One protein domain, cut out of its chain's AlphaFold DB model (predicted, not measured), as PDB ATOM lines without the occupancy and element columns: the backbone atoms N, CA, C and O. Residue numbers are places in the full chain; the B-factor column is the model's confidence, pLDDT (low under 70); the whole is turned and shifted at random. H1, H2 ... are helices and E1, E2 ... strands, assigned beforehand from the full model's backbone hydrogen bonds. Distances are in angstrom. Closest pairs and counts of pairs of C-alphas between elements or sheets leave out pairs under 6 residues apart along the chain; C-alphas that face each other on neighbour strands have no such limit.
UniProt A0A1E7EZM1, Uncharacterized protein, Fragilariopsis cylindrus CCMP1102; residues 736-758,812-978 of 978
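What this domain is: This is residues 736 to 758 and 812 to 978 of the 978 residues of an uncharacterized protein of Fragilariopsis cylindrus CCMP1102 (UniProt A0A1E7EZM1). Amid little regular structure, two sheets make a sandwich, face to face: a strongly twisted, branched one of seven strands and antiparallel E4-E9-E6; residues 835 to 840 stick out. The printed part has 190 residues, class mixed, with 72 in four named helices and ten named strands: E1-H1-E2-E3-E4-H2-H3-E5-H4-E6-E7-E8-E9-E10. It is compact, with radius of gyration of the C-alphas 17.6 A, spanning 59 by 40 by 39 A.

How they stand to each other: Start at E1, residues 736 to 738, the antiparallel neighbour of E10, residues 969 to 977: N 737 and O 975 are within hydrogen-bond range at 2.9 A. E4, 863 to 868, neighbours E9, 957 to 963: N 864 to O 961, 2.9 A. H4, 909 to 913, with its O i to N i+4 pair in range, is on the branched sheet.

Where its parts are: Find C-alpha 736 at (17.804, 36.833, -41.968); E10, 23.0 A long, ends at C-alpha 977, (23.495, 38.794, -39.600).

The domain as a whole: Residues 759 to 811 are not printed; C-alphas 758 and 812 are 29.2 A apart. 57 printed residues have pLDDT under 70.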
ATOM      1  N   CYS A 736      18.468  35.773 -41.210       91.75
ATOM      2  CA  CYS A 736      17.804  36.833 -41.968       91.75
ATOM      3  C   CYS A 736      16.430  37.244 -41.445       91.75
ATOM      4  O   CYS A 736      15.521  36.428 -41.353       91.75
ATOM      5  N   HIS A 737      16.240  38.558 -41.332       90.56
ATOM      6  CA  HIS A 737      14.921  39.178 -41.335       90.56
ATOM      7  C   HIS A 737      14.597  39.584 -42.778       90.56
ATOM      8  O   HIS A 737      15.037  40.639 -43.240       90.56
ATOM      9  N   THR A 738      13.908  38.723 -43.535       88.06
ATOM     10  CA  THR A 738      13.545  38.964 -44.948       88.06
ATOM     11  C   THR A 738      12.037  39.096 -45.132       88.06
ATOM     12  O   THR A 738      11.249  38.427 -44.475       88.06
ATOM     13  N   ALA A 739      11.625  39.938 -46.076       81.88
ATOM     14  CA  ALA A 739      10.253  40.006 -46.560       81.88
ATOM     15  C   ALA A 739       9.888  38.795 -47.461       81.88
ATOM     16  O   ALA A 739       8.720  38.430 -47.595       81.88
ATOM     17  N   ARG A 740      10.893  38.117 -48.042       77.81
ATOM     18  CA  ARG A 740      10.744  36.961 -48.952       77.81
ATOM     19  C   ARG A 740      10.519  35.619 -48.243       77.81
ATOM     20  O   ARG A 740      10.870  34.579 -48.795       77.81
ATOM     21  N   LEU A 741       9.946  35.629 -47.041       71.50
ATOM     22  CA  LEU A 741       9.529  34.400 -46.364       71.50
ATOM     23  C   LEU A 741       8.567  33.578 -47.251       71.50
ATOM     24  O   LEU A 741       7.824  34.170 -48.045       71.50
ATOM     25  N   PRO A 742       8.542  32.238 -47.113       65.88
ATOM     26  CA  PRO A 742       7.529  31.386 -47.727       65.88
ATOM     27  C   PRO A 742       6.103  31.843 -47.404       65.88
ATOM     28  O   PRO A 742       5.851  32.378 -46.324       65.88
ATOM     29  N   SER A 743       5.165  31.563 -48.310       51.19
ATOM     30  CA  SER A 743       3.732  31.841 -48.125       51.19
ATOM     31  C   SER A 743       3.211  31.328 -46.785       51.19
ATOM     32  O   SER A 743       2.709  32.105 -45.974       51.19
ATOM     33  N   GLN A 744       3.450  30.045 -46.513       51.91
ATOM     34  CA  GLN A 744       3.078  29.371 -45.272       51.91
ATOM     35  C   GLN A 744       3.644  30.088 -44.031       51.91
ATOM     36  O   GLN A 744       2.897  30.479 -43.147       51.91
ATOM     37  N   THR A 745       4.946  30.388 -44.011       56.16
ATOM     38  CA  THR A 745       5.627  31.047 -42.878       56.16
ATOM     39  C   THR A 745       5.150  32.483 -42.615       56.16
ATOM     40  O   THR A 745       5.322  32.997 -41.509       56.16
ATOM     41  N   ARG A 746       4.549  33.149 -43.612       59.16
ATOM     42  CA  ARG A 746       3.869  34.445 -43.433       59.16
ATOM     43  C   ARG A 746       2.435  34.276 -42.941       59.16
ATOM     44  O   ARG A 746       2.025  35.037 -42.071       59.16
ATOM     45  N   TYR A 747       1.703  33.303 -43.483       46.56
ATOM     46  CA  TYR A 747       0.340  32.961 -43.071       46.56
ATOM     47  C   TYR A 747       0.290  32.535 -41.595       46.56
ATOM     48  O   TYR A 747      -0.491  33.081 -40.823       46.56
ATOM     49  N   ASP A 748       1.214  31.665 -41.183       51.06
ATOM     50  CA  ASP A 748       1.373  31.177 -39.806       51.06
ATOM     51  C   ASP A 748       1.969  32.229 -38.843       51.06
ATOM     52  O   ASP A 748       2.191  31.946 -37.666       51.06
ATOM     53  N   GLY A 749       2.322  33.425 -39.335       54.72
ATOM     54  CA  GLY A 749       2.910  34.514 -38.545       54.72
ATOM     55  C   GLY A 749       4.249  34.195 -37.857       54.72
ATOM     56  O   GLY A 749       4.714  34.979 -37.032       54.72
ATOM     57  N   THR A 750       4.896  33.069 -38.169       55.72
ATOM     58  CA  THR A 750       5.910  32.454 -37.290       55.72
ATOM     59  C   THR A 750       7.226  33.232 -37.197       55.72
ATOM     60  O   THR A 750       7.999  33.004 -36.274       55.72
ATOM     61  N   LEU A 751       7.507  34.135 -38.146       60.56
ATOM     62  CA  LEU A 751       8.761  34.909 -38.214       60.56
ATOM     63  C   LEU A 751       8.562  36.424 -38.415       60.56
ATOM     64  O   LEU A 751       9.519  37.148 -38.692       60.56
ATOM     65  N   ILE A 752       7.338  36.938 -38.270       59.38
ATOM     66  CA  ILE A 752       7.083  38.387 -38.329       59.38
ATOM     67  C   ILE A 752       7.284  39.047 -36.955       59.38
ATOM     68  O   ILE A 752       7.159  38.411 -35.915       59.38
ATOM     69  N   ASN A 753       7.537  40.363 -36.931       50.94
ATOM     70  CA  ASN A 753       7.756  41.147 -35.697       50.94
ATOM     71  C   ASN A 753       6.503  41.304 -34.800       50.94
ATOM     72  O   ASN A 753       6.489  42.113 -33.871       50.94
ATOM     73  N   HIS A 754       5.437  40.563 -35.094       51.62
ATOM     74  CA  HIS A 754       4.199  40.515 -34.334       51.62
ATOM     75  C   HIS A 754       3.883  39.045 -34.057       51.62
ATOM     76  O   HIS A 754       3.365  38.382 -34.955       51.62
ATOM     77  N   PRO A 755       4.180  38.515 -32.854       40.38
ATOM     78  CA  PRO A 755       3.644  37.216 -32.486       40.38
ATOM     79  C   PRO A 755       2.118  37.295 -32.563       40.38
ATOM     80  O   PRO A 755       1.512  38.231 -32.027       40.38
ATOM     81  N   ILE A 756       1.503  36.310 -33.217       42.22
ATOM     82  CA  ILE A 756       0.068  36.063 -33.085       42.22
ATOM     83  C   ILE A 756      -0.125  35.591 -31.641       42.22
ATOM     84  O   ILE A 756       0.051  34.416 -31.336       42.22
ATOM     85  N   ARG A 757      -0.373  36.543 -30.730       40.44
ATOM     86  CA  ARG A 757      -0.726  36.248 -29.337       40.44
ATOM     87  C   ARG A 757      -1.951  35.343 -29.342       40.44
ATOM     88  O   ARG A 757      -2.871  35.604 -30.116       40.44
ATOM     89  N   ASP A 758      -1.925  34.324 -28.491       41.41
ATOM     90  CA  ASP A 758      -2.878  33.218 -28.505       41.41
ATOM     91  C   ASP A 758      -4.320  33.710 -28.626       41.41
ATOM     92  O   ASP A 758      -4.773  34.582 -27.876       41.41
ATOM     93  N   LYS A 812       7.201  59.028 -22.666       53.00
ATOM     94  CA  LYS A 812       7.695  59.970 -23.686       53.00
ATOM     95  C   LYS A 812       8.814  59.420 -24.581       53.00
ATOM     96  O   LYS A 812       9.025  59.981 -25.655       53.00
ATOM     97  N   GLU A 813       9.522  58.358 -24.185       52.28
ATOM     98  CA  GLU A 813      10.490  57.680 -25.071       52.28
ATOM     99  C   GLU A 813       9.852  56.506 -25.839       52.28
ATOM    100  O   GLU A 813      10.283  56.180 -26.950       52.28
ATOM    101  N   VAL A 814       8.779  55.913 -25.301       50.72
ATOM    102  CA  VAL A 814       8.007  54.850 -25.968       50.72
ATOM    103  C   VAL A 814       7.242  55.403 -27.178       50.72
ATOM    104  O   VAL A 814       7.372  54.858 -28.274       50.72
ATOM    105  N   GLN A 815       6.569  56.554 -27.037       49.88
ATOM    106  CA  GLN A 815       5.789  57.226 -28.101       49.88
ATOM    107  C   GLN A 815       6.603  57.734 -29.322       49.88
ATOM    108  O   GLN A 815       6.071  58.440 -30.180       49.88
ATOM    109  N   SER A 816       7.894  57.402 -29.415       55.09
ATOM    110  CA  SER A 816       8.784  57.746 -30.535       55.09
ATOM    111  C   SER A 816       9.065  56.565 -31.483       55.09
ATOM    112  O   SER A 816       9.638  56.750 -32.559       55.09
ATOM    113  N   ARG A 817       8.700  55.336 -31.090       57.66
ATOM    114  CA  ARG A 817       9.082  54.102 -31.795       57.66
ATOM    115  C   ARG A 817       7.943  53.618 -32.689       57.66
ATOM    116  O   ARG A 817       6.917  53.177 -32.184       57.66
ATOM    117  N   ARG A 818       8.141  53.633 -34.012       62.44
ATOM    118  CA  ARG A 818       7.293  52.864 -34.941       62.44
ATOM    119  C   ARG A 818       7.924  51.498 -35.242       62.44
ATOM    120  O   ARG A 818       9.142  51.462 -35.462       62.44
ATOM    121  N   PRO A 819       7.130  50.410 -35.306       68.31
ATOM    122  CA  PRO A 819       7.603  49.122 -35.800       68.31
ATOM    123  C   PRO A 819       7.957  49.209 -37.290       68.31
ATOM    124  O   PRO A 819       7.499  50.095 -38.016       68.31
ATOM    125  N   LEU A 820       8.777  48.269 -37.753       70.50
ATOM    126  CA  LEU A 820       9.159  48.152 -39.156       70.50
ATOM    127  C   LEU A 820       7.977  47.631 -39.996       70.50
ATOM    128  O   LEU A 820       7.591  46.470 -39.863       70.50
ATOM    129  N   GLN A 821       7.415  48.468 -40.873       66.75
ATOM    130  CA  GLN A 821       6.250  48.092 -41.677       66.75
ATOM    131  C   GLN A 821       6.644  47.194 -42.863       66.75
ATOM    132  O   GLN A 821       7.396  47.598 -43.755       66.75
ATOM    133  N   LEU A 822       6.105  45.971 -42.885       58.19
ATOM    134  CA  LEU A 822       6.182  45.055 -44.024       58.19
ATOM    135  C   LEU A 822       5.108  45.427 -45.059       58.19
ATOM    136  O   LEU A 822       3.914  45.204 -44.832       58.19
ATOM    137  N   SER A 823       5.538  45.958 -46.203       54.84
ATOM    138  CA  SER A 823       4.659  46.552 -47.214       54.84
ATOM    139  C   SER A 823       4.766  45.849 -48.569       54.84
ATOM    140  O   SER A 823       5.757  45.206 -48.908       54.84
ATOM    141  N   TYR A 824       3.718  45.986 -49.376       54.53
ATOM    142  CA  TYR A 824       3.683  45.534 -50.765       54.53
ATOM    143  C   TYR A 824       3.868  46.713 -51.725       54.53
ATOM    144  O   TYR A 824       3.829  47.881 -51.332       54.53
ATOM    145  N   VAL A 825       4.064  46.418 -53.013       47.78
ATOM    146  CA  VAL A 825       3.929  47.452 -54.045       47.78
ATOM    147  C   VAL A 825       2.446  47.773 -54.199       47.78
ATOM    148  O   VAL A 825       1.703  46.982 -54.770       47.78
ATOM    149  N   MET A 826       2.010  48.921 -53.691       34.72
ATOM    150  CA  MET A 826       0.629  49.374 -53.849       34.72
ATOM    151  C   MET A 826       0.306  49.720 -55.312       34.72
ATOM    152  O   MET A 826       1.064  50.421 -55.983       34.72
ATOM    153  N   LYS A 827      -0.874  49.286 -55.762       38.66
ATOM    154  CA  LYS A 827      -1.546  49.695 -57.005       38.66
ATOM    155  C   LYS A 827      -0.738  49.493 -58.301       38.66
ATOM    156  O   LYS A 827      -0.805  48.415 -58.870       38.66
ATOM    157  N   GLY A 828       0.072  50.440 -58.771       43.31
ATOM    158  CA  GLY A 828       0.562  50.461 -60.168       43.31
ATOM    159  C   GLY A 828       1.254  49.198 -60.735       43.31
ATOM    160  O   GLY A 828       1.216  49.006 -61.948       43.31
ATOM    161  N   GLU A 829       1.865  48.338 -59.906       41.91
ATOM    162  CA  GLU A 829       2.459  47.053 -60.343       41.91
ATOM    163  C   GLU A 829       1.709  45.799 -59.837       41.91
ATOM    164  O   GLU A 829       2.055  44.695 -60.255       41.91
ATOM    165  N   ARG A 830       0.754  45.935 -58.898       45.50
ATOM    166  CA  ARG A 830       0.102  44.811 -58.176       45.50
ATOM    167  C   ARG A 830      -1.349  45.057 -57.755       45.50
ATOM    168  O   ARG A 830      -1.887  44.304 -56.949       45.50
ATOM    169  N   GLU A 831      -2.006  46.078 -58.290       42.66
ATOM    170  CA  GLU A 831      -3.459  46.069 -58.396       42.66
ATOM    171  C   GLU A 831      -3.819  44.792 -59.138       42.66
ATOM    172  O   GLU A 831      -3.563  44.662 -60.334       42.66
ATOM    173  N   GLN A 832      -4.330  43.828 -58.376       43.50
ATOM    174  CA  GLN A 832      -5.688  43.361 -58.583       43.50
ATOM    175  C   GLN A 832      -6.061  43.335 -60.069       43.50
ATOM    176  O   GLN A 832      -7.008  43.977 -60.520       43.50
ATOM    177  N   PHE A 833      -5.341  42.492 -60.811       46.56
ATOM    178  CA  PHE A 833      -5.990  41.675 -61.820       46.56
ATOM    179  C   PHE A 833      -6.921  40.700 -61.083       46.56
ATOM    180  O   PHE A 833      -6.743  39.484 -61.127       46.56
ATOM    181  N   ASP A 834      -7.990  41.267 -60.516       49.16
ATOM    182  CA  ASP A 834      -9.332  40.777 -60.795       49.16
ATOM    183  C   ASP A 834      -9.471  40.843 -62.319       49.16
ATOM    184  O   ASP A 834     -10.011  41.784 -62.898       49.16
ATOM    185  N   CYS A 835      -8.862  39.876 -63.001       56.97
ATOM    186  CA  CYS A 835      -9.254  39.541 -64.345       56.97
ATOM    187  C   CYS A 835     -10.620  38.881 -64.147       56.97
ATOM    188  O   CYS A 835     -10.640  37.761 -63.636       56.97
ATOM    189  N   PRO A 836     -11.749  39.541 -64.480       61.62
ATOM    190  CA  PRO A 836     -13.074  39.020 -64.123       61.62
ATOM    191  C   PRO A 836     -13.343  37.669 -64.801       61.62
ATOM    192  O   PRO A 836     -14.154  36.874 -64.347       61.62
ATOM    193  N   ASP A 837     -12.594  37.422 -65.878       70.06
ATOM    194  CA  ASP A 837     -12.538  36.210 -66.682       70.06
ATOM    195  C   ASP A 837     -11.749  35.042 -66.026       70.06
ATOM    196  O   ASP A 837     -11.587  34.009 -66.673       70.06
ATOM    197  N   CYS A 838     -11.181  35.190 -64.818       71.06
ATOM    198  CA  CYS A 838     -10.416  34.132 -64.137       71.06
ATOM    199  C   CYS A 838     -11.239  33.466 -63.025       71.06
ATOM    200  O   CYS A 838     -11.637  34.108 -62.058       71.06
ATOM    201  N   THR A 839     -11.461  32.156 -63.149       71.69
ATOM    202  CA  THR A 839     -12.298  31.358 -62.230       71.69
ATOM    203  C   THR A 839     -11.587  30.973 -60.932       71.69
ATOM    204  O   THR A 839     -12.242  30.609 -59.959       71.69
ATOM    205  N   ALA A 840     -10.256  31.077 -60.897       59.19
ATOM    206  CA  ALA A 840      -9.441  30.898 -59.702       59.19
ATOM    207  C   ALA A 840      -8.906  32.251 -59.204       59.19
ATOM    208  O   ALA A 840      -8.293  33.000 -59.967       59.19
ATOM    209  N   VAL A 841      -9.091  32.547 -57.913       51.88
ATOM    210  CA  VAL A 841      -8.605  33.790 -57.292       51.88
ATOM    211  C   VAL A 841      -7.084  33.721 -57.120       51.88
ATOM    212  O   VAL A 841      -6.568  33.129 -56.172       51.88
ATOM    213  N   THR A 842      -6.337  34.323 -58.047       48.81
ATOM    214  CA  THR A 842      -4.867  34.328 -58.012       48.81
ATOM    215  C   THR A 842      -4.328  35.418 -57.083       48.81
ATOM    216  O   THR A 842      -3.825  36.446 -57.541       48.81
ATOM    217  N   HIS A 843      -4.412  35.195 -55.769       47.62
ATOM    218  CA  HIS A 843      -3.777  36.065 -54.778       47.62
ATOM    219  C   HIS A 843      -2.251  36.120 -54.992       47.62
ATOM    220  O   HIS A 843      -1.551  35.113 -54.878       47.62
ATOM    221  N   ILE A 844      -1.718  37.313 -55.280       48.28
ATOM    222  CA  ILE A 844      -0.272  37.551 -55.397       48.28
ATOM    223  C   ILE A 844       0.308  37.704 -53.983       48.28
ATOM    224  O   ILE A 844       0.603  38.811 -53.530       48.28
ATOM    225  N   ASP A 845       0.457  36.584 -53.276       45.91
ATOM    226  CA  ASP A 845       1.055  36.537 -51.938       45.91
ATOM    227  C   ASP A 845       2.572  36.786 -51.989       45.91
ATOM    228  O   ASP A 845       3.380  35.867 -51.889       45.91
ATOM    229  N   TYR A 846       2.970  38.051 -52.154       53.66
ATOM    230  CA  TYR A 846       4.302  38.537 -51.791       53.66
ATOM    231  C   TYR A 846       4.233  39.996 -51.314       53.66
ATOM    232  O   TYR A 846       3.865  40.905 -52.065       53.66
ATOM    233  N   ARG A 847       4.677  40.242 -50.076       58.81
ATOM    234  CA  ARG A 847       5.185  41.550 -49.631       58.81
ATOM    235  C   ARG A 847       6.709  41.498 -49.797       58.81
ATOM    236  O   ARG A 847       7.357  40.704 -49.134       58.81
ATOM    237  N   ASP A 848       7.279  42.259 -50.732       70.06
ATOM    238  CA  ASP A 848       8.681  42.069 -51.172       70.06
ATOM    239  C   ASP A 848       9.721  42.834 -50.344       70.06
ATOM    240  O   ASP A 848      10.922  42.631 -50.543       70.06
ATOM    241  N   PHE A 849       9.289  43.777 -49.505       82.44
ATOM    242  CA  PHE A 849      10.188  44.659 -48.769       82.44
ATOM    243  C   PHE A 849       9.528  45.283 -47.538       82.44
ATOM    244  O   PHE A 849       8.333  45.570 -47.495       82.44
ATOM    245  N   PHE A 850      10.365  45.606 -46.564       86.00
ATOM    246  CA  PHE A 850      10.064  46.581 -45.531       86.00
ATOM    247  C   PHE A 850      10.141  47.993 -46.125       86.00
ATOM    248  O   PHE A 850      11.062  48.303 -46.894       86.00
ATOM    249  N   TYR A 851       9.173  48.842 -45.784       87.12
ATOM    250  CA  TYR A 851       9.068  50.217 -46.276       87.12
ATOM    251  C   TYR A 851       9.224  51.214 -45.129       87.12
ATOM    252  O   TYR A 851       8.692  51.012 -44.040       87.12
ATOM    253  N   ILE A 852       9.976  52.287 -45.376       88.94
ATOM    254  CA  ILE A 852      10.211  53.362 -44.405       88.94
ATOM    255  C   ILE A 852      10.231  54.684 -45.167       88.94
ATOM    256  O   ILE A 852      11.083  54.863 -46.032       88.94
ATOM    257  N   GLU A 853       9.344  55.616 -44.840       90.06
ATOM    258  CA  GLU A 853       9.277  56.951 -45.449       90.06
ATOM    259  C   GLU A 853       9.482  58.068 -44.417       90.06
ATOM    260  O   GLU A 853       9.661  57.809 -43.225       90.06
ATOM    261  N   SER A 854       9.507  59.325 -44.866       83.62
ATOM    262  CA  SER A 854       9.677  60.471 -43.970       83.62
ATOM    263  C   SER A 854       8.354  61.025 -43.444       83.62
ATOM    264  O   SER A 854       7.574  61.626 -44.182       83.62
ATOM    265  N   GLU A 855       8.165  60.980 -42.124       70.94
ATOM    266  CA  GLU A 855       7.061  61.641 -41.408       70.94
ATOM    267  C   GLU A 855       7.199  63.179 -41.326       70.94
ATOM    268  O   GLU A 855       6.752  63.825 -40.373       70.94
ATOM    269  N   SER A 856       7.775  63.810 -42.355       53.94
ATOM    270  CA  SER A 856       7.944  65.266 -42.451       53.94
ATOM    271  C   SER A 856       6.631  66.053 -42.306       53.94
ATOM    272  O   SER A 856       6.682  67.256 -42.049       53.94
ATOM    273  N   ILE A 857       5.473  65.405 -42.461       54.31
ATOM    274  CA  ILE A 857       4.141  65.992 -42.266       54.31
ATOM    275  C   ILE A 857       3.910  66.403 -40.796       54.31
ATOM    276  O   ILE A 857       3.234  67.401 -40.548       54.31
ATOM    277  N   LEU A 858       4.495  65.687 -39.826       56.97
ATOM    278  CA  LEU A 858       4.307  65.942 -38.387       56.97
ATOM    279  C   LEU A 858       5.471  66.695 -37.721       56.97
ATOM    280  O   LEU A 858       5.357  67.088 -36.561       56.97
ATOM    281  N   GLY A 859       6.588  66.904 -38.426       61.84
ATOM    282  CA  GLY A 859       7.735  67.675 -37.922       61.84
ATOM    283  C   GLY A 859       8.446  67.072 -36.699       61.84
ATOM    284  O   GLY A 859       9.162  67.792 -36.003       61.84
ATOM    285  N   LYS A 860       8.240  65.778 -36.420       68.75
ATOM    286  CA  LYS A 860       8.889  65.026 -35.336       68.75
ATOM    287  C   LYS A 860      10.091  64.233 -35.857       68.75
ATOM    288  O   LYS A 860      10.068  63.702 -36.963       68.75
ATOM    289  N   ASP A 861      11.107  64.088 -35.012       75.88
ATOM    290  CA  ASP A 861      12.312  63.291 -35.273       75.88
ATOM    291  C   ASP A 861      12.069  61.787 -34.998       75.88
ATOM    292  O   ASP A 861      12.681  61.191 -34.112       75.88
ATOM    293  N   VAL A 862      11.141  61.179 -35.743       86.12
ATOM    294  CA  VAL A 862      10.739  59.770 -35.563       86.12
ATOM    295  C   VAL A 862      11.838  58.807 -36.032       86.12
ATOM    296  O   VAL A 862      12.514  59.062 -37.032       86.12
ATOM    297  N   TRP A 863      12.004  57.691 -35.314       90.06
ATOM    298  CA  TRP A 863      12.895  56.586 -35.679       90.06
ATOM    299  C   TRP A 863      12.110  55.272 -35.766       90.06
ATOM    300  O   TRP A 863      11.604  54.768 -34.759       90.06
ATOM    301  N   THR A 864      12.080  54.663 -36.950       89.00
ATOM    302  CA  THR A 864      11.661  53.265 -37.104       89.00
ATOM    303  C   THR A 864      12.677  52.387 -36.382       89.00
ATOM    304  O   THR A 864      13.878  52.502 -36.633       89.00
ATOM    305  N   THR A 865      12.212  51.547 -35.460       88.50
ATOM    306  CA  THR A 865      13.081  50.743 -34.589       88.50
ATOM    307  C   THR A 865      12.585  49.305 -34.543       88.50
ATOM    308  O   THR A 865      11.388  49.079 -34.385       88.50
ATOM    309  N   PHE A 866      13.499  48.341 -34.642       90.31
ATOM    310  CA  PHE A 866      13.211  46.927 -34.402       90.31
ATOM    311  C   PHE A 866      14.437  46.207 -33.826       90.31
ATOM    312  O   PHE A 866      15.571  46.672 -33.969       90.31
ATOM    313  N   GLU A 867      14.197  45.085 -33.152       92.44
ATOM    314  CA  GLU A 867      15.241  44.190 -32.652       92.44
ATOM    315  C   GLU A 867      15.525  43.107 -33.694       92.44
ATOM    316  O   GLU A 867      14.597  42.543 -34.272       92.44
ATOM    317  N   PHE A 868      16.802  42.809 -33.930       93.69
ATOM    318  CA  PHE A 868      17.229  41.766 -34.858       93.69
ATOM    319  C   PHE A 868      18.324  40.888 -34.227       93.69
ATOM    320  O   PHE A 868      19.328  41.438 -33.773       93.69
ATOM    321  N   PRO A 869      18.198  39.551 -34.202       93.00
ATOM    322  CA  PRO A 869      16.969  38.800 -34.455       93.00
ATOM    323  C   PRO A 869      15.872  39.091 -33.423       93.00
ATOM    324  O   PRO A 869      16.160  39.282 -32.238       93.00
ATOM    325  N   ASN A 870      14.615  39.093 -33.862       88.19
ATOM    326  CA  ASN A 870      13.453  39.202 -32.977       88.19
ATOM    327  C   ASN A 870      13.266  37.912 -32.143       88.19
ATOM    328  O   ASN A 870      13.957  36.914 -32.356       88.19
ATOM    329  N   GLN A 871      12.349  37.904 -31.169       87.56
ATOM    330  CA  GLN A 871      12.167  36.745 -30.279       87.56
ATOM    331  C   GLN A 871      11.807  35.444 -31.026       87.56
ATOM    332  O   GLN A 871      12.307  34.381 -30.661       87.56
ATOM    333  N   ALA A 872      10.979  35.518 -32.071       82.94
ATOM    334  CA  ALA A 872      10.548  34.345 -32.830       82.94
ATOM    335  C   ALA A 872      11.690  33.784 -33.697       82.94
ATOM    336  O   ALA A 872      11.944  32.583 -33.691       82.94
ATOM    337  N   GLU A 873      12.466  34.655 -34.349       86.00
ATOM    338  CA  GLU A 873      13.706  34.292 -35.050       86.00
ATOM    339  C   GLU A 873      14.734  33.662 -34.093       86.00
ATOM    340  O   GLU A 873      15.380  32.667 -34.427       86.00
ATOM    341  N   GLN A 874      14.871  34.202 -32.877       88.44
ATOM    342  CA  GLN A 874      15.778  33.649 -31.870       88.44
ATOM    343  C   GLN A 874      15.401  32.226 -31.447       88.44
ATOM    344  O   GLN A 874      16.296  31.408 -31.228       88.44
ATOM    345  N   GLN A 875      14.100  31.945 -31.335       85.69
ATOM    346  CA  GLN A 875      13.568  30.622 -31.019       85.69
ATOM    347  C   GLN A 875      13.725  29.671 -32.215       85.69
ATOM    348  O   GLN A 875      14.406  28.655 -32.094       85.69
ATOM    349  N   GLN A 876      13.191  30.036 -33.386       81.94
ATOM    350  CA  GLN A 876      13.176  29.194 -34.590       81.94
ATOM    351  C   GLN A 876      14.577  28.763 -35.048       81.94
ATOM    352  O   GLN A 876      14.760  27.642 -35.518       81.94
ATOM    353  N   TYR A 877      15.576  29.638 -34.901       82.19
ATOM    354  CA  TYR A 877      16.951  29.374 -35.339       82.19
ATOM    355  C   TYR A 877      17.917  29.046 -34.186       82.19
ATOM    356  O   TYR A 877      19.125  28.944 -34.413       82.19
ATOM    357  N   ASN A 878      17.408  28.837 -32.960       84.38
ATOM    358  CA  ASN A 878      18.193  28.552 -31.747       84.38
ATOM    359  C   ASN A 878      19.334  29.569 -31.509       84.38
ATOM    360  O   ASN A 878      20.428  29.221 -31.049       84.38
ATOM    361  N   TYR A 879      19.095  30.846 -31.826       88.25
ATOM    362  CA  TYR A 879      20.122  31.892 -31.915       88.25
ATOM    363  C   TYR A 879      20.962  32.036 -30.639       88.25
ATOM    364  O   TYR A 879      22.187  32.115 -30.708       88.25
ATOM    365  N   GLN A 880      20.320  32.017 -29.467       88.44
ATOM    366  CA  GLN A 880      20.995  32.209 -28.178       88.44
ATOM    367  C   GLN A 880      22.008  31.097 -27.859       88.44
ATOM    368  O   GLN A 880      23.032  31.361 -27.236       88.44
ATOM    369  N   GLN A 881      21.784  29.872 -28.351       85.31
ATOM    370  CA  GLN A 881      22.739  28.760 -28.228       85.31
ATOM    371  C   GLN A 881      23.945  28.905 -29.179       85.31
ATOM    372  O   GLN A 881      24.884  28.119 -29.111       85.31
ATOM    373  N   ASN A 882      23.911  29.890 -30.086       82.44
ATOM    374  CA  ASN A 882      24.815  30.034 -31.231       82.44
ATOM    375  C   ASN A 882      25.435  31.432 -31.350       82.44
ATOM    376  O   ASN A 882      26.152  31.712 -32.313       82.44
ATOM    377  N   LEU A 883      25.186  32.303 -30.368       88.12
ATOM    378  CA  LEU A 883      25.621  33.701 -30.334       88.12
ATOM    379  C   LEU A 883      27.137  33.867 -30.564       88.12
ATOM    380  O   LEU A 883      27.570  34.863 -31.133       88.12
ATOM    381  N   GLU A 884      27.937  32.876 -30.165       87.38
ATOM    382  CA  GLU A 884      29.393  32.829 -30.357       87.38
ATOM    383  C   GLU A 884      29.854  32.605 -31.810       87.38
ATOM    384  O   GLU A 884      30.973  32.987 -32.162       87.38
ATOM    385  N   PHE A 885      29.006  32.031 -32.670       86.88
ATOM    386  CA  PHE A 885      29.313  31.813 -34.086       86.88
ATOM    387  C   PHE A 885      28.969  33.028 -34.959       86.88
ATOM    388  O   PHE A 885      29.594  33.220 -36.008       86.88
ATOM    389  N   TYR A 886      28.026  33.869 -34.521       90.94
ATOM    390  CA  TYR A 886      27.676  35.115 -35.201       90.94
ATOM    391  C   TYR A 886      28.727  36.194 -34.924       90.94
ATOM    392  O   TYR A 886      29.036  36.562 -33.792       90.94
ATOM    393  N   ASN A 887      29.314  36.712 -35.992       92.38
ATOM    394  CA  ASN A 887      30.491  37.562 -35.949       92.38
ATOM    395  C   ASN A 887      30.184  39.061 -35.835       92.38
ATOM    396  O   ASN A 887      31.128  39.831 -35.611       92.38
ATOM    397  N   GLY A 888      28.922  39.465 -35.972       95.31
ATOM    398  CA  GLY A 888      28.463  40.852 -35.882       95.31
ATOM    399  C   GLY A 888      28.560  41.622 -37.201       95.31
ATOM    400  O   GLY A 888      28.611  42.854 -37.187       95.31
ATOM    401  N   TYR A 889      28.621  40.922 -38.336       95.81
ATOM    402  CA  TYR A 889      28.541  41.531 -39.660       95.81
ATOM    403  C   TYR A 889      27.073  41.692 -40.053       95.81
ATOM    404  O   TYR A 889      26.393  40.717 -40.362       95.81
ATOM    405  N   LEU A 890      26.595  42.935 -40.069       96.56
ATOM    406  CA  LEU A 890      25.245  43.257 -40.522       96.56
ATOM    407  C   LEU A 890      25.253  43.666 -41.995       96.56
ATOM    408  O   LEU A 890      26.037  44.526 -42.414       96.56
ATOM    409  N   ILE A 891      24.357  43.063 -42.771       95.19
ATOM    410  CA  ILE A 891      24.149  43.340 -44.192       95.19
ATOM    411  C   ILE A 891      22.708  43.802 -44.391       95.19
ATOM    412  O   ILE A 891      21.763  43.149 -43.958       95.19
ATOM    413  N   LEU A 892      22.546  44.916 -45.093       94.31
ATOM    414  CA  LEU A 892      21.273  45.435 -45.563       94.31
ATOM    415  C   LEU A 892      21.091  45.065 -47.039       94.31
ATOM    416  O   LEU A 892      22.008  45.255 -47.842       94.31
ATOM    417  N   ILE A 893      19.925  44.552 -47.421       91.88
ATOM    418  CA  ILE A 893      19.606  44.220 -48.812       91.88
ATOM    419  C   ILE A 893      18.435  45.079 -49.273       91.88
ATOM    420  O   ILE A 893      17.306  44.901 -48.827       91.88
ATOM    421  N   PHE A 894      18.692  46.001 -50.197       90.31
ATOM    422  CA  PHE A 894      17.652  46.854 -50.778       90.31
ATOM    423  C   PHE A 894      16.791  46.106 -51.811       90.31
ATOM    424  O   PHE A 894      17.276  45.199 -52.499       90.31
ATOM    425  N   ARG A 895      15.534  46.543 -51.986       86.62
ATOM    426  CA  ARG A 895      14.698  46.150 -53.133       86.62
ATOM    427  C   ARG A 895      15.456  46.470 -54.422       86.62
ATOM    428  O   ARG A 895      16.146  47.483 -54.520       86.62
ATOM    429  N   PHE A 896      15.331  45.609 -55.426       80.31
ATOM    430  CA  PHE A 896      15.867  45.900 -56.749       80.31
ATOM    431  C   PHE A 896      15.127  47.076 -57.403       80.31
ATOM    432  O   PHE A 896      13.907  47.033 -57.549       80.31
ATOM    433  N   CYS A 897      15.882  48.078 -57.849       75.56
ATOM    434  CA  CYS A 897      15.437  49.056 -58.834       75.56
ATOM    435  C   CYS A 897      15.832  48.567 -60.232       75.56
ATOM    436  O   CYS A 897      17.021  48.359 -60.486       75.56
ATOM    437  N   GLY A 898      14.875  48.396 -61.144       67.00
ATOM    438  CA  GLY A 898      15.141  47.832 -62.471       67.00
ATOM    439  C   GLY A 898      16.164  48.650 -63.270       67.00
ATOM    440  O   GLY A 898      15.878  49.771 -63.673       67.00
ATOM    441  N   PHE A 899      17.349  48.085 -63.530       65.75
ATOM    442  CA  PHE A 899      18.416  48.708 -64.338       65.75
ATOM    443  C   PHE A 899      18.781  50.148 -63.911       65.75
ATOM    444  O   PHE A 899      18.819  51.058 -64.740       65.75
ATOM    445  N   ASP A 900      19.028  50.342 -62.611       65.12
ATOM    446  CA  ASP A 900      19.309  51.638 -61.963       65.12
ATOM    447  C   ASP A 900      18.150  52.671 -62.045       65.12
ATOM    448  O   ASP A 900      18.313  53.822 -61.639       65.12
ATOM    449  N   GLN A 901      16.954  52.276 -62.507       77.75
ATOM    450  CA  GLN A 901      15.738  53.101 -62.486       77.75
ATOM    451  C   GLN A 901      14.977  52.871 -61.174       77.75
ATOM    452  O   GLN A 901      14.037  52.079 -61.105       77.75
ATOM    453  N   CYS A 902      15.427  53.526 -60.102       84.88
ATOM    454  CA  CYS A 902      14.647  53.618 -58.866       84.88
ATOM    455  C   CYS A 902      13.478  54.596 -59.035       84.88
ATOM    456  O   CYS A 902      13.538  55.494 -59.877       84.88
ATOM    457  N   GLU A 903      12.424  54.448 -58.231       88.62
ATOM    458  CA  GLU A 903      11.318  55.409 -58.244       88.62
ATOM    459  C   GLU A 903      11.751  56.729 -57.570       88.62
ATOM    460  O   GLU A 903      12.555  56.716 -56.633       88.62
ATOM    461  N   ASP A 904      11.230  57.872 -58.037       91.69
ATOM    462  CA  ASP A 904      11.576  59.200 -57.503       91.69
ATOM    463  C   ASP A 904      11.339  59.264 -55.981       91.69
ATOM    464  O   ASP A 904      10.207  59.132 -55.517       91.69
ATOM    465  N   GLY A 905      12.407  59.503 -55.213       92.19
ATOM    466  CA  GLY A 905      12.381  59.524 -53.743       92.19
ATOM    467  C   GLY A 905      13.028  58.308 -53.070       92.19
ATOM    468  O   GLY A 905      13.301  58.361 -51.874       92.19
ATOM    469  N   PHE A 906      13.356  57.242 -53.805       93.06
ATOM    470  CA  PHE A 906      14.117  56.130 -53.233       93.06
ATOM    471  C   PHE A 906      15.502  56.595 -52.760       93.06
ATOM    472  O   PHE A 906      16.274  57.176 -53.527       93.06
ATOM    473  N   LEU A 907      15.835  56.291 -51.506       94.12
ATOM    474  CA  LEU A 907      17.143  56.549 -50.918       94.12
ATOM    475  C   LEU A 907      17.898  55.232 -50.741       94.12
ATOM    476  O   LEU A 907      17.449  54.323 -50.043       94.12
ATOM    477  N   GLY A 908      19.074  55.135 -51.353       92.19
ATOM    478  CA  GLY A 908      19.935  53.969 -51.250       92.19
ATOM    479  C   GLY A 908      21.258  54.254 -50.546       92.19
ATOM    480  O   GLY A 908      21.467  55.252 -49.848       92.19
ATOM    481  N   GLN A 909      22.194  53.338 -50.789       92.62
ATOM    482  CA  GLN A 909      23.584  53.393 -50.337       92.62
ATOM    483  C   GLN A 909      24.317  54.674 -50.789       92.62
ATOM    484  O   GLN A 909      25.163  55.195 -50.058       92.62
ATOM    485  N   ASN A 910      24.027  55.175 -51.994       91.19
ATOM    486  CA  ASN A 910      24.697  56.352 -52.555       91.19
ATOM    487  C   ASN A 910      24.311  57.610 -51.774       91.19
ATOM    488  O   ASN A 910      25.169  58.398 -51.380       91.19
ATOM    489  N   GLU A 911      23.020  57.766 -51.505       94.25
ATOM    490  CA  GLU A 911      22.421  58.910 -50.826       94.25
ATOM    491  C   GLU A 911      22.949  58.990 -49.388       94.25
ATOM    492  O   GLU A 911      23.312  60.077 -48.924       94.25
ATOM    493  N   TYR A 912      23.116  57.829 -48.742       94.69
ATOM    494  CA  TYR A 912      23.787  57.678 -47.450       94.69
ATOM    495  C   TYR A 912      25.261  58.117 -47.505       94.69
ATOM    496  O   TYR A 912      25.668  59.089 -46.867       94.69
ATOM    497  N   ASN A 913      26.071  57.434 -48.324       93.12
ATOM    498  CA  ASN A 913      27.525  57.620 -48.381       93.12
ATOM    499  C   ASN A 913      27.964  59.004 -48.880       93.12
ATOM    500  O   ASN A 913      29.059  59.453 -48.546       93.12
ATOM    501  N   ASN A 914      27.131  59.687 -49.667       93.31
ATOM    502  CA  ASN A 914      27.394  61.053 -50.124       93.31
ATOM    503  C   ASN A 914      27.283  62.100 -48.997       93.31
ATOM    504  O   ASN A 914      27.521  63.281 -49.248       93.31
ATOM    505  N   GLY A 915      26.917  61.704 -47.769       88.00
ATOM    506  CA  GLY A 915      26.791  62.616 -46.629       88.00
ATOM    507  C   GLY A 915      25.623  63.594 -46.771       88.00
ATOM    508  O   GLY A 915      25.652  64.677 -46.191       88.00
ATOM    509  N   SER A 916      24.604  63.229 -47.558       89.62
ATOM    510  CA  SER A 916      23.446  64.089 -47.839       89.62
ATOM    511  C   SER A 916      22.564  64.353 -46.614       89.62
ATOM    512  O   SER A 916      21.785  65.303 -46.624       89.62
ATOM    513  N   ASN A 917      22.661  63.503 -45.582       92.88
ATOM    514  CA  ASN A 917      21.734  63.438 -44.449       92.88
ATOM    515  C   ASN A 917      20.259  63.261 -44.887       92.88
ATOM    516  O   ASN A 917      19.345  63.599 -44.142       92.88
ATOM    517  N   SER A 918      20.001  62.705 -46.077       94.38
ATOM    518  CA  SER A 918      18.644  62.336 -46.524       94.38
ATOM    519  C   SER A 918      18.034  61.220 -45.668       94.38
ATOM    520  O   SER A 918      16.831  61.225 -45.425       94.38
ATOM    521  N   TRP A 919      18.858  60.322 -45.126       96.19
ATOM    522  CA  TRP A 919      18.482  59.338 -44.110       96.19
ATOM    523  C   TRP A 919      19.671  58.992 -43.199       96.19
ATOM    524  O   TRP A 919      20.815  59.302 -43.529       96.19
ATOM    525  N   ASN A 920      19.390  58.394 -42.038       96.19
ATOM    526  CA  ASN A 920      20.357  57.984 -41.015       96.19
ATOM    527  C   ASN A 920      20.065  56.556 -40.523       96.19
ATOM    528  O   ASN A 920      18.908  56.132 -40.489       96.19
ATOM    529  N   MET A 921      21.110  55.843 -40.087       97.00
ATOM    530  CA  MET A 921      21.007  54.506 -39.495       97.00
ATOM    531  C   MET A 921      21.900  54.368 -38.254       97.00
ATOM    532  O   MET A 921      23.038  54.846 -38.226       97.00
ATOM    533  N   MET A 922      21.392  53.681 -37.231       97.38
ATOM    534  CA  MET A 922      22.144  53.268 -36.042       97.38
ATOM    535  C   MET A 922      21.878  51.793 -35.730       97.38
ATOM    536  O   MET A 922      20.827  51.257 -36.080       97.38
ATOM    537  N   VAL A 923      22.816  51.159 -35.031       97.38
ATOM    538  CA  VAL A 923      22.704  49.789 -34.514       97.38
ATOM    539  C   VAL A 923      23.241  49.784 -33.088       97.38
ATOM    540  O   VAL A 923      24.378  50.197 -32.879       97.38
ATOM    541  N   ASN A 924      22.455  49.360 -32.094       96.62
ATOM    542  CA  ASN A 924      22.856  49.398 -30.673       96.62
ATOM    543  C   ASN A 924      23.339  50.794 -30.208       96.62
ATOM    544  O   ASN A 924      24.123  50.934 -29.270       96.62
ATOM    545  N   ASN A 925      22.816  51.843 -30.858       95.88
ATOM    546  CA  ASN A 925      23.192  53.261 -30.747       95.88
ATOM    547  C   ASN A 925      24.580  53.646 -31.316       95.88
ATOM    548  O   ASN A 925      24.905  54.834 -31.330       95.88
ATOM    549  N   ASP A 926      25.356  52.705 -31.869       97.19
ATOM    550  CA  ASP A 926      26.486  53.033 -32.746       97.19
ATOM    551  C   ASP A 926      25.952  53.542 -34.096       97.19
ATOM    552  O   ASP A 926      25.132  52.897 -34.755       97.19
ATOM    553  N   ILE A 927      26.426  54.712 -34.533       97.06
ATOM    554  CA  ILE A 927      26.057  55.298 -35.829       97.06
ATOM    555  C   ILE A 927      26.734  54.510 -36.955       97.06
ATOM    556  O   ILE A 927      27.953  54.313 -36.943       97.06
ATOM    557  N   VAL A 928      25.961  54.126 -37.975       97.44
ATOM    558  CA  VAL A 928      26.511  53.558 -39.211       97.44
ATOM    559  C   VAL A 928      27.214  54.684 -39.975       97.44
ATOM    560  O   VAL A 928      26.580  55.574 -40.531       97.44
ATOM    561  N   THR A 929      28.543  54.678 -39.982       96.44
ATOM    562  CA  THR A 929      29.385  55.711 -40.606       96.44
ATOM    563  C   THR A 929      29.580  55.536 -42.113       96.44
ATOM    564  O   THR A 929      29.936  56.498 -42.791       96.44
ATOM    565  N   ARG A 930      29.386  54.321 -42.643       94.50
ATOM    566  CA  ARG A 930      29.494  54.008 -44.077       94.50
ATOM    567  C   ARG A 930      28.699  52.747 -44.412       94.50
ATOM    568  O   ARG A 930      28.441  51.911 -43.553       94.50
ATOM    569  N   MET A 931      28.335  52.621 -45.682       93.56
ATOM    570  CA  MET A 931      27.683  51.450 -46.254       93.56
ATOM    571  C   MET A 931      28.479  50.947 -47.464       93.56
ATOM    572  O   MET A 931      28.587  51.653 -48.467       93.56
ATOM    573  N   THR A 932      29.044  49.742 -47.411       88.81
ATOM    574  CA  THR A 932      29.898  49.191 -48.483       88.81
ATOM    575  C   THR A 932      29.156  48.117 -49.280       88.81
ATOM    576  O   THR A 932      28.487  47.259 -48.719       88.81
ATOM    577  N   LYS A 933      29.252  48.146 -50.614       83.69
ATOM    578  CA  LYS A 933      28.514  47.229 -51.494       83.69
ATOM    579  C   LYS A 933      29.267  45.914 -51.683       83.69
ATOM    580  O   LYS A 933      30.435  45.924 -52.057       83.69
ATOM    581  N   ILE A 934      28.573  44.803 -51.438       79.00
ATOM    582  CA  ILE A 934      29.121  43.434 -51.414       79.00
ATOM    583  C   ILE A 934      28.319  42.457 -52.297       79.00
ATOM    584  O   ILE A 934      28.309  41.247 -52.090       79.00
ATOM    585  N   GLY A 935      27.567  42.992 -53.254       74.25
ATOM    586  CA  GLY A 935      26.676  42.249 -54.139       74.25
ATOM    587  C   GLY A 935      25.982  43.209 -55.101       74.25
ATOM    588  O   GLY A 935      26.468  44.316 -55.321       74.25
ATOM    589  N   HIS A 936      24.833  42.825 -55.668       71.50
ATOM    590  CA  HIS A 936      24.043  43.767 -56.478       71.50
ATOM    591  C   HIS A 936      23.175  44.689 -55.611       71.50
ATOM    592  O   HIS A 936      23.230  45.905 -55.772       71.50
ATOM    593  N   SER A 937      22.437  44.120 -54.655       80.31
ATOM    594  CA  SER A 937      21.625  44.873 -53.684       80.31
ATOM    595  C   SER A 937      22.107  44.737 -52.233       80.31
ATOM    596  O   SER A 937      21.575  45.420 -51.365       80.31
ATOM    597  N   ALA A 938      23.090  43.866 -51.968       87.50
ATOM    598  CA  ALA A 938      23.609  43.583 -50.629       87.50
ATOM    599  C   ALA A 938      24.717  44.567 -50.219       87.50
ATOM    600  O   ALA A 938      25.697  44.763 -50.950       87.50
ATOM    601  N   ILE A 939      24.550  45.166 -49.042       91.62
ATOM    602  CA  ILE A 939      25.321  46.288 -48.511       91.62
ATOM    603  C   ILE A 939      25.765  45.958 -47.081       91.62
ATOM    604  O   ILE A 939      24.927  45.868 -46.192       91.62
ATOM    605  N   ILE A 940      27.064  45.807 -46.828       93.38
ATOM    606  CA  ILE A 940      27.585  45.637 -45.466       93.38
ATOM    607  C   ILE A 940      27.637  46.988 -44.740       93.38
ATOM    608  O   ILE A 940      28.025  48.009 -45.321       93.38
ATOM    609  N   LEU A 941      27.223  46.994 -43.475       95.94
ATOM    610  CA  LEU A 941      27.214  48.180 -42.623       95.94
ATOM    611  C   LEU A 941      28.585  48.385 -41.962       95.94
ATOM    612  O   LEU A 941      29.279  47.426 -41.628       95.94
ATOM    613  N   GLU A 942      28.973  49.640 -41.738       95.25
ATOM    614  CA  GLU A 942      30.225  49.997 -41.061       95.25
ATOM    615  C   GLU A 942      30.009  51.091 -40.016       95.25
ATOM    616  O   GLU A 942      29.391  52.116 -40.303       95.25
ATOM    617  N   ASN A 943      30.598  50.925 -38.835       96.81
ATOM    618  CA  ASN A 943      30.663  51.934 -37.775       96.81
ATOM    619  C   ASN A 943      32.101  52.468 -37.604       96.81
ATOM    620  O   ASN A 943      33.031  52.051 -38.298       96.81
ATOM    621  N   SER A 944      32.301  53.378 -36.648       96.44
ATOM    622  CA  SER A 944      33.608  53.991 -36.357       96.44
ATOM    623  C   SER A 944      34.702  53.002 -35.916       96.44
ATOM    624  O   SER A 944      35.883  53.348 -35.978       96.44
ATOM    625  N   ASN A 945      34.334  51.780 -35.515       95.50
ATOM    626  CA  ASN A 945      35.233  50.685 -35.147       95.50
ATOM    627  C   ASN A 945      35.451  49.664 -36.289       95.50
ATOM    628  O   ASN A 945      36.311  48.790 -36.161       95.50
ATOM    629  N   GLY A 946      34.715  49.766 -37.407       93.06
ATOM    630  CA  GLY A 946      34.866  48.932 -38.605       93.06
ATOM    631  C   GLY A 946      33.583  48.214 -39.049       93.06
ATOM    632  O   GLY A 946      32.475  48.709 -38.869       93.06
ATOM    633  N   LEU A 947      33.754  47.032 -39.653       93.38
ATOM    634  CA  LEU A 947      32.688  46.207 -40.258       93.38
ATOM    635  C   LEU A 947      31.849  45.398 -39.248       93.38
ATOM    636  O   LEU A 947      30.895  44.738 -39.646       93.38
ATOM    637  N   LYS A 948      32.238  45.380 -37.966       95.75
ATOM    638  CA  LYS A 948      31.589  44.578 -36.923       95.75
ATOM    639  C   LYS A 948      30.836  45.458 -35.938       95.75
ATOM    640  O   LYS A 948      31.400  46.405 -35.388       95.75
ATOM    641  N   PHE A 949      29.597  45.084 -35.659       97.06
ATOM    642  CA  PHE A 949      28.809  45.583 -34.540       97.06
ATOM    643  C   PHE A 949      28.908  44.583 -33.388       97.06
ATOM    644  O   PHE A 949      29.118  43.391 -33.603       97.06
ATOM    645  N   LYS A 950      28.785  45.064 -32.151       96.44
ATOM    646  CA  LYS A 950      28.593  44.188 -30.991       96.44
ATOM    647  C   LYS A 950      27.095  44.061 -30.727       96.44
ATOM    648  O   LYS A 950      26.422  45.087 -30.849       96.44
ATOM    649  N   PRO A 951      26.583  42.883 -30.343       96.25
ATOM    650  CA  PRO A 951      25.220  42.771 -29.844       96.25
ATOM    651  C   PRO A 951      25.054  43.556 -28.532       96.25
ATOM    652  O   PRO A 951      26.038  43.892 -27.861       96.25
ATOM    653  N   ASN A 952      23.809  43.855 -28.165       95.06
ATOM    654  CA  ASN A 952      23.470  44.424 -26.867       95.06
ATOM    655  C   ASN A 952      23.518  43.333 -25.771       95.06
ATOM    656  O   ASN A 952      23.967  42.209 -26.002       95.06
ATOM    657  N   LYS A 953      23.077  43.656 -24.547       93.69
ATOM    658  CA  LYS A 953      23.133  42.720 -23.404       93.69
ATOM    659  C   LYS A 953      22.333  41.427 -23.607       93.69
ATOM    660  O   LYS A 953      22.648  40.441 -22.951       93.69
ATOM    661  N   ASN A 954      21.343  41.437 -24.498       91.69
ATOM    662  CA  ASN A 954      20.441  40.318 -24.762       91.69
ATOM    663  C   ASN A 954      20.892  39.494 -25.986       91.69
ATOM    664  O   ASN A 954      20.166  38.613 -26.433       91.69
ATOM    665  N   GLY A 955      22.051  39.802 -26.580       92.25
ATOM    666  CA  GLY A 955      22.533  39.152 -27.804       92.25
ATOM    667  C   GLY A 955      21.989  39.750 -29.113       92.25
ATOM    668  O   GLY A 955      22.442  39.337 -30.180       92.25
ATOM    669  N   VAL A 956      21.076  40.728 -29.057       95.31
ATOM    670  CA  VAL A 956      20.389  41.289 -30.240       95.31
ATOM    671  C   VAL A 956      20.994  42.611 -30.731       95.31
ATOM    672  O   VAL A 956      21.892  43.196 -30.114       95.31
ATOM    673  N   TYR A 957      20.502  43.082 -31.873       96.62
ATOM    674  CA  TYR A 957      20.886  44.324 -32.528       96.62
ATOM    675  C   TYR A 957      19.668  45.251 -32.645       96.62
ATOM    676  O   TYR A 957      18.753  45.000 -33.424       96.62
ATOM    677  N   ASP A 958      19.684  46.343 -31.880       95.62
ATOM    678  CA  ASP A 958      18.689  47.414 -31.888       95.62
ATOM    679  C   ASP A 958      18.886  48.269 -33.150       95.62
ATOM    680  O   ASP A 958      19.675  49.226 -33.149       95.62
ATOM    681  N   ILE A 959      18.222  47.911 -34.249       95.50
ATOM    682  CA  ILE A 959      18.355  48.602 -35.534       95.50
ATOM    683  C   ILE A 959      17.392  49.792 -35.570       95.50
ATOM    684  O   ILE A 959      16.179  49.643 -35.426       95.50
ATOM    685  N   LYS A 960      17.946  50.990 -35.791       94.94
ATOM    686  CA  LYS A 960      17.205  52.257 -35.856       94.94
ATOM    687  C   LYS A 960      17.427  52.928 -37.206       94.94
ATOM    688  O   LYS A 960      18.568  53.148 -37.618       94.94
ATOM    689  N   LEU A 961      16.337  53.282 -37.879       94.62
ATOM    690  CA  LEU A 961      16.305  53.875 -39.216       94.62
ATOM    691  C   LEU A 961      15.471  55.162 -39.196       94.62
ATOM    692  O   LEU A 961      14.398  55.201 -38.596       94.62
ATOM    693  N   LYS A 962      15.957  56.223 -39.848       93.75
ATOM    694  CA  LYS A 962      15.254  57.513 -39.945       93.75
ATOM    695  C   LYS A 962      15.440  58.137 -41.319       93.75
ATOM    696  O   LYS A 962      16.576  58.332 -41.750       93.75
ATOM    697  N   VAL A 963      14.343  58.536 -41.961       93.56
ATOM    698  CA  VAL A 963      14.365  59.259 -43.239       93.56
ATOM    699  C   VAL A 963      14.074  60.744 -43.010       93.56
ATOM    700  O   VAL A 963      13.002  61.115 -42.536       93.56
ATOM    701  N   ASN A 964      15.046  61.605 -43.326       93.56
ATOM    702  CA  ASN A 964      14.967  63.053 -43.111       93.56
ATOM    703  C   ASN A 964      14.544  63.837 -44.372       93.56
ATOM    704  O   ASN A 964      14.148  64.993 -44.245       93.56
ATOM    705  N   ASP A 965      14.671  63.265 -45.576       92.44
ATOM    706  CA  ASP A 965      14.162  63.887 -46.807       92.44
ATOM    707  C   ASP A 965      12.625  63.763 -46.854       92.44
ATOM    708  O   ASP A 965      12.137  62.635 -46.865       92.44
ATOM    709  N   PRO A 966      11.847  64.863 -46.938       90.38
ATOM    710  CA  PRO A 966      10.377  64.831 -46.964       90.38
ATOM    711  C   PRO A 966       9.725  64.052 -48.115       90.38
ATOM    712  O   PRO A 966       8.506  63.895 -48.117       90.38
ATOM    713  N   LYS A 967      10.494  63.630 -49.124       91.69
ATOM    714  CA  LYS A 967      10.057  62.737 -50.212       91.69
ATOM    715  C   LYS A 967      10.845  61.427 -50.254       91.69
ATOM    716  O   LYS A 967      10.662  60.633 -51.172       91.69
ATOM    717  N   GLY A 968      11.749  61.241 -49.300       92.88
ATOM    718  CA  GLY A 968      12.604  60.080 -49.187       92.88
ATOM    719  C   GLY A 968      11.847  58.850 -48.705       92.88
ATOM    720  O   GLY A 968      11.016  58.940 -47.798       92.88
ATOM    721  N   PHE A 969      12.218  57.688 -49.235       93.06
ATOM    722  CA  PHE A 969      11.842  56.399 -48.670       93.06
ATOM    723  C   PHE A 969      12.919  55.327 -48.884       93.06
ATOM    724  O   PHE A 969      13.741  55.403 -49.797       93.06
ATOM    725  N   LEU A 970      12.878  54.293 -48.050       92.12
ATOM    726  CA  LEU A 970      13.681  53.079 -48.131       92.12
ATOM    727  C   LEU A 970      12.773  51.914 -48.541       92.12
ATOM    728  O   LEU A 970      11.648  51.794 -48.057       92.12
ATOM    729  N   LYS A 971      13.281  51.028 -49.404       91.31
ATOM    730  CA  LYS A 971      12.685  49.713 -49.689       91.31
ATOM    731  C   LYS A 971      13.751  48.651 -49.447       91.31
ATOM    732  O   LYS A 971      14.728  48.588 -50.195       91.31
ATOM    733  N   ILE A 972      13.593  47.863 -48.391       90.81
ATOM    734  CA  ILE A 972      14.582  46.890 -47.907       90.81
ATOM    735  C   ILE A 972      13.982  45.491 -48.030       90.81
ATOM    736  O   ILE A 972      12.986  45.209 -47.380       90.81
ATOM    737  N   SER A 973      14.560  44.614 -48.849       89.12
ATOM    738  CA  SER A 973      14.105  43.223 -48.971       89.12
ATOM    739  C   SER A 973      14.454  42.403 -47.724       89.12
ATOM    740  O   SER A 973      13.636  41.617 -47.254       89.12
ATOM    741  N   ALA A 974      15.665  42.592 -47.181       91.94
ATOM    742  CA  ALA A 974      16.156  41.827 -46.039       91.94
ATOM    743  C   ALA A 974      17.242  42.540 -45.218       91.94
ATOM    744  O   ALA A 974      17.996  43.372 -45.731       91.94
ATOM    745  N   PHE A 975      17.368  42.116 -43.964       94.19
ATOM    746  CA  PHE A 975      18.524  42.313 -43.092       94.19
ATOM    747  C   PHE A 975      19.168  40.949 -42.842       94.19
ATOM    748  O   PHE A 975      18.455  39.964 -42.671       94.19
ATOM    749  N   VAL A 976      20.499  40.886 -42.814       94.69
ATOM    750  CA  VAL A 976      21.261  39.650 -42.574       94.69
ATOM    751  C   VAL A 976      22.294  39.874 -41.482       94.69
ATOM    752  O   VAL A 976      22.987  40.893 -41.489       94.69
ATOM    753  N   LEU A 977      22.431  38.900 -40.591       95.25
ATOM    754  CA  LEU A 977      23.495  38.794 -39.600       95.25
ATOM    755  C   LEU A 977      24.418  37.621 -39.955       95.25
ATOM    756  O   LEU A 977      23.934  36.541 -40.287       95.25
ATOM    757  N   TYR A 978      25.731  37.847 -39.856       92.44
ATOM    758  CA  TYR A 978      26.823  36.871 -39.991       92.44
ATOM    759  C   TYR A 978      27.839  37.025 -38.854       92.44
ATOM    760  O   TYR A 978      27.996  38.148 -38.314       92.44
TER     761      TYR A 978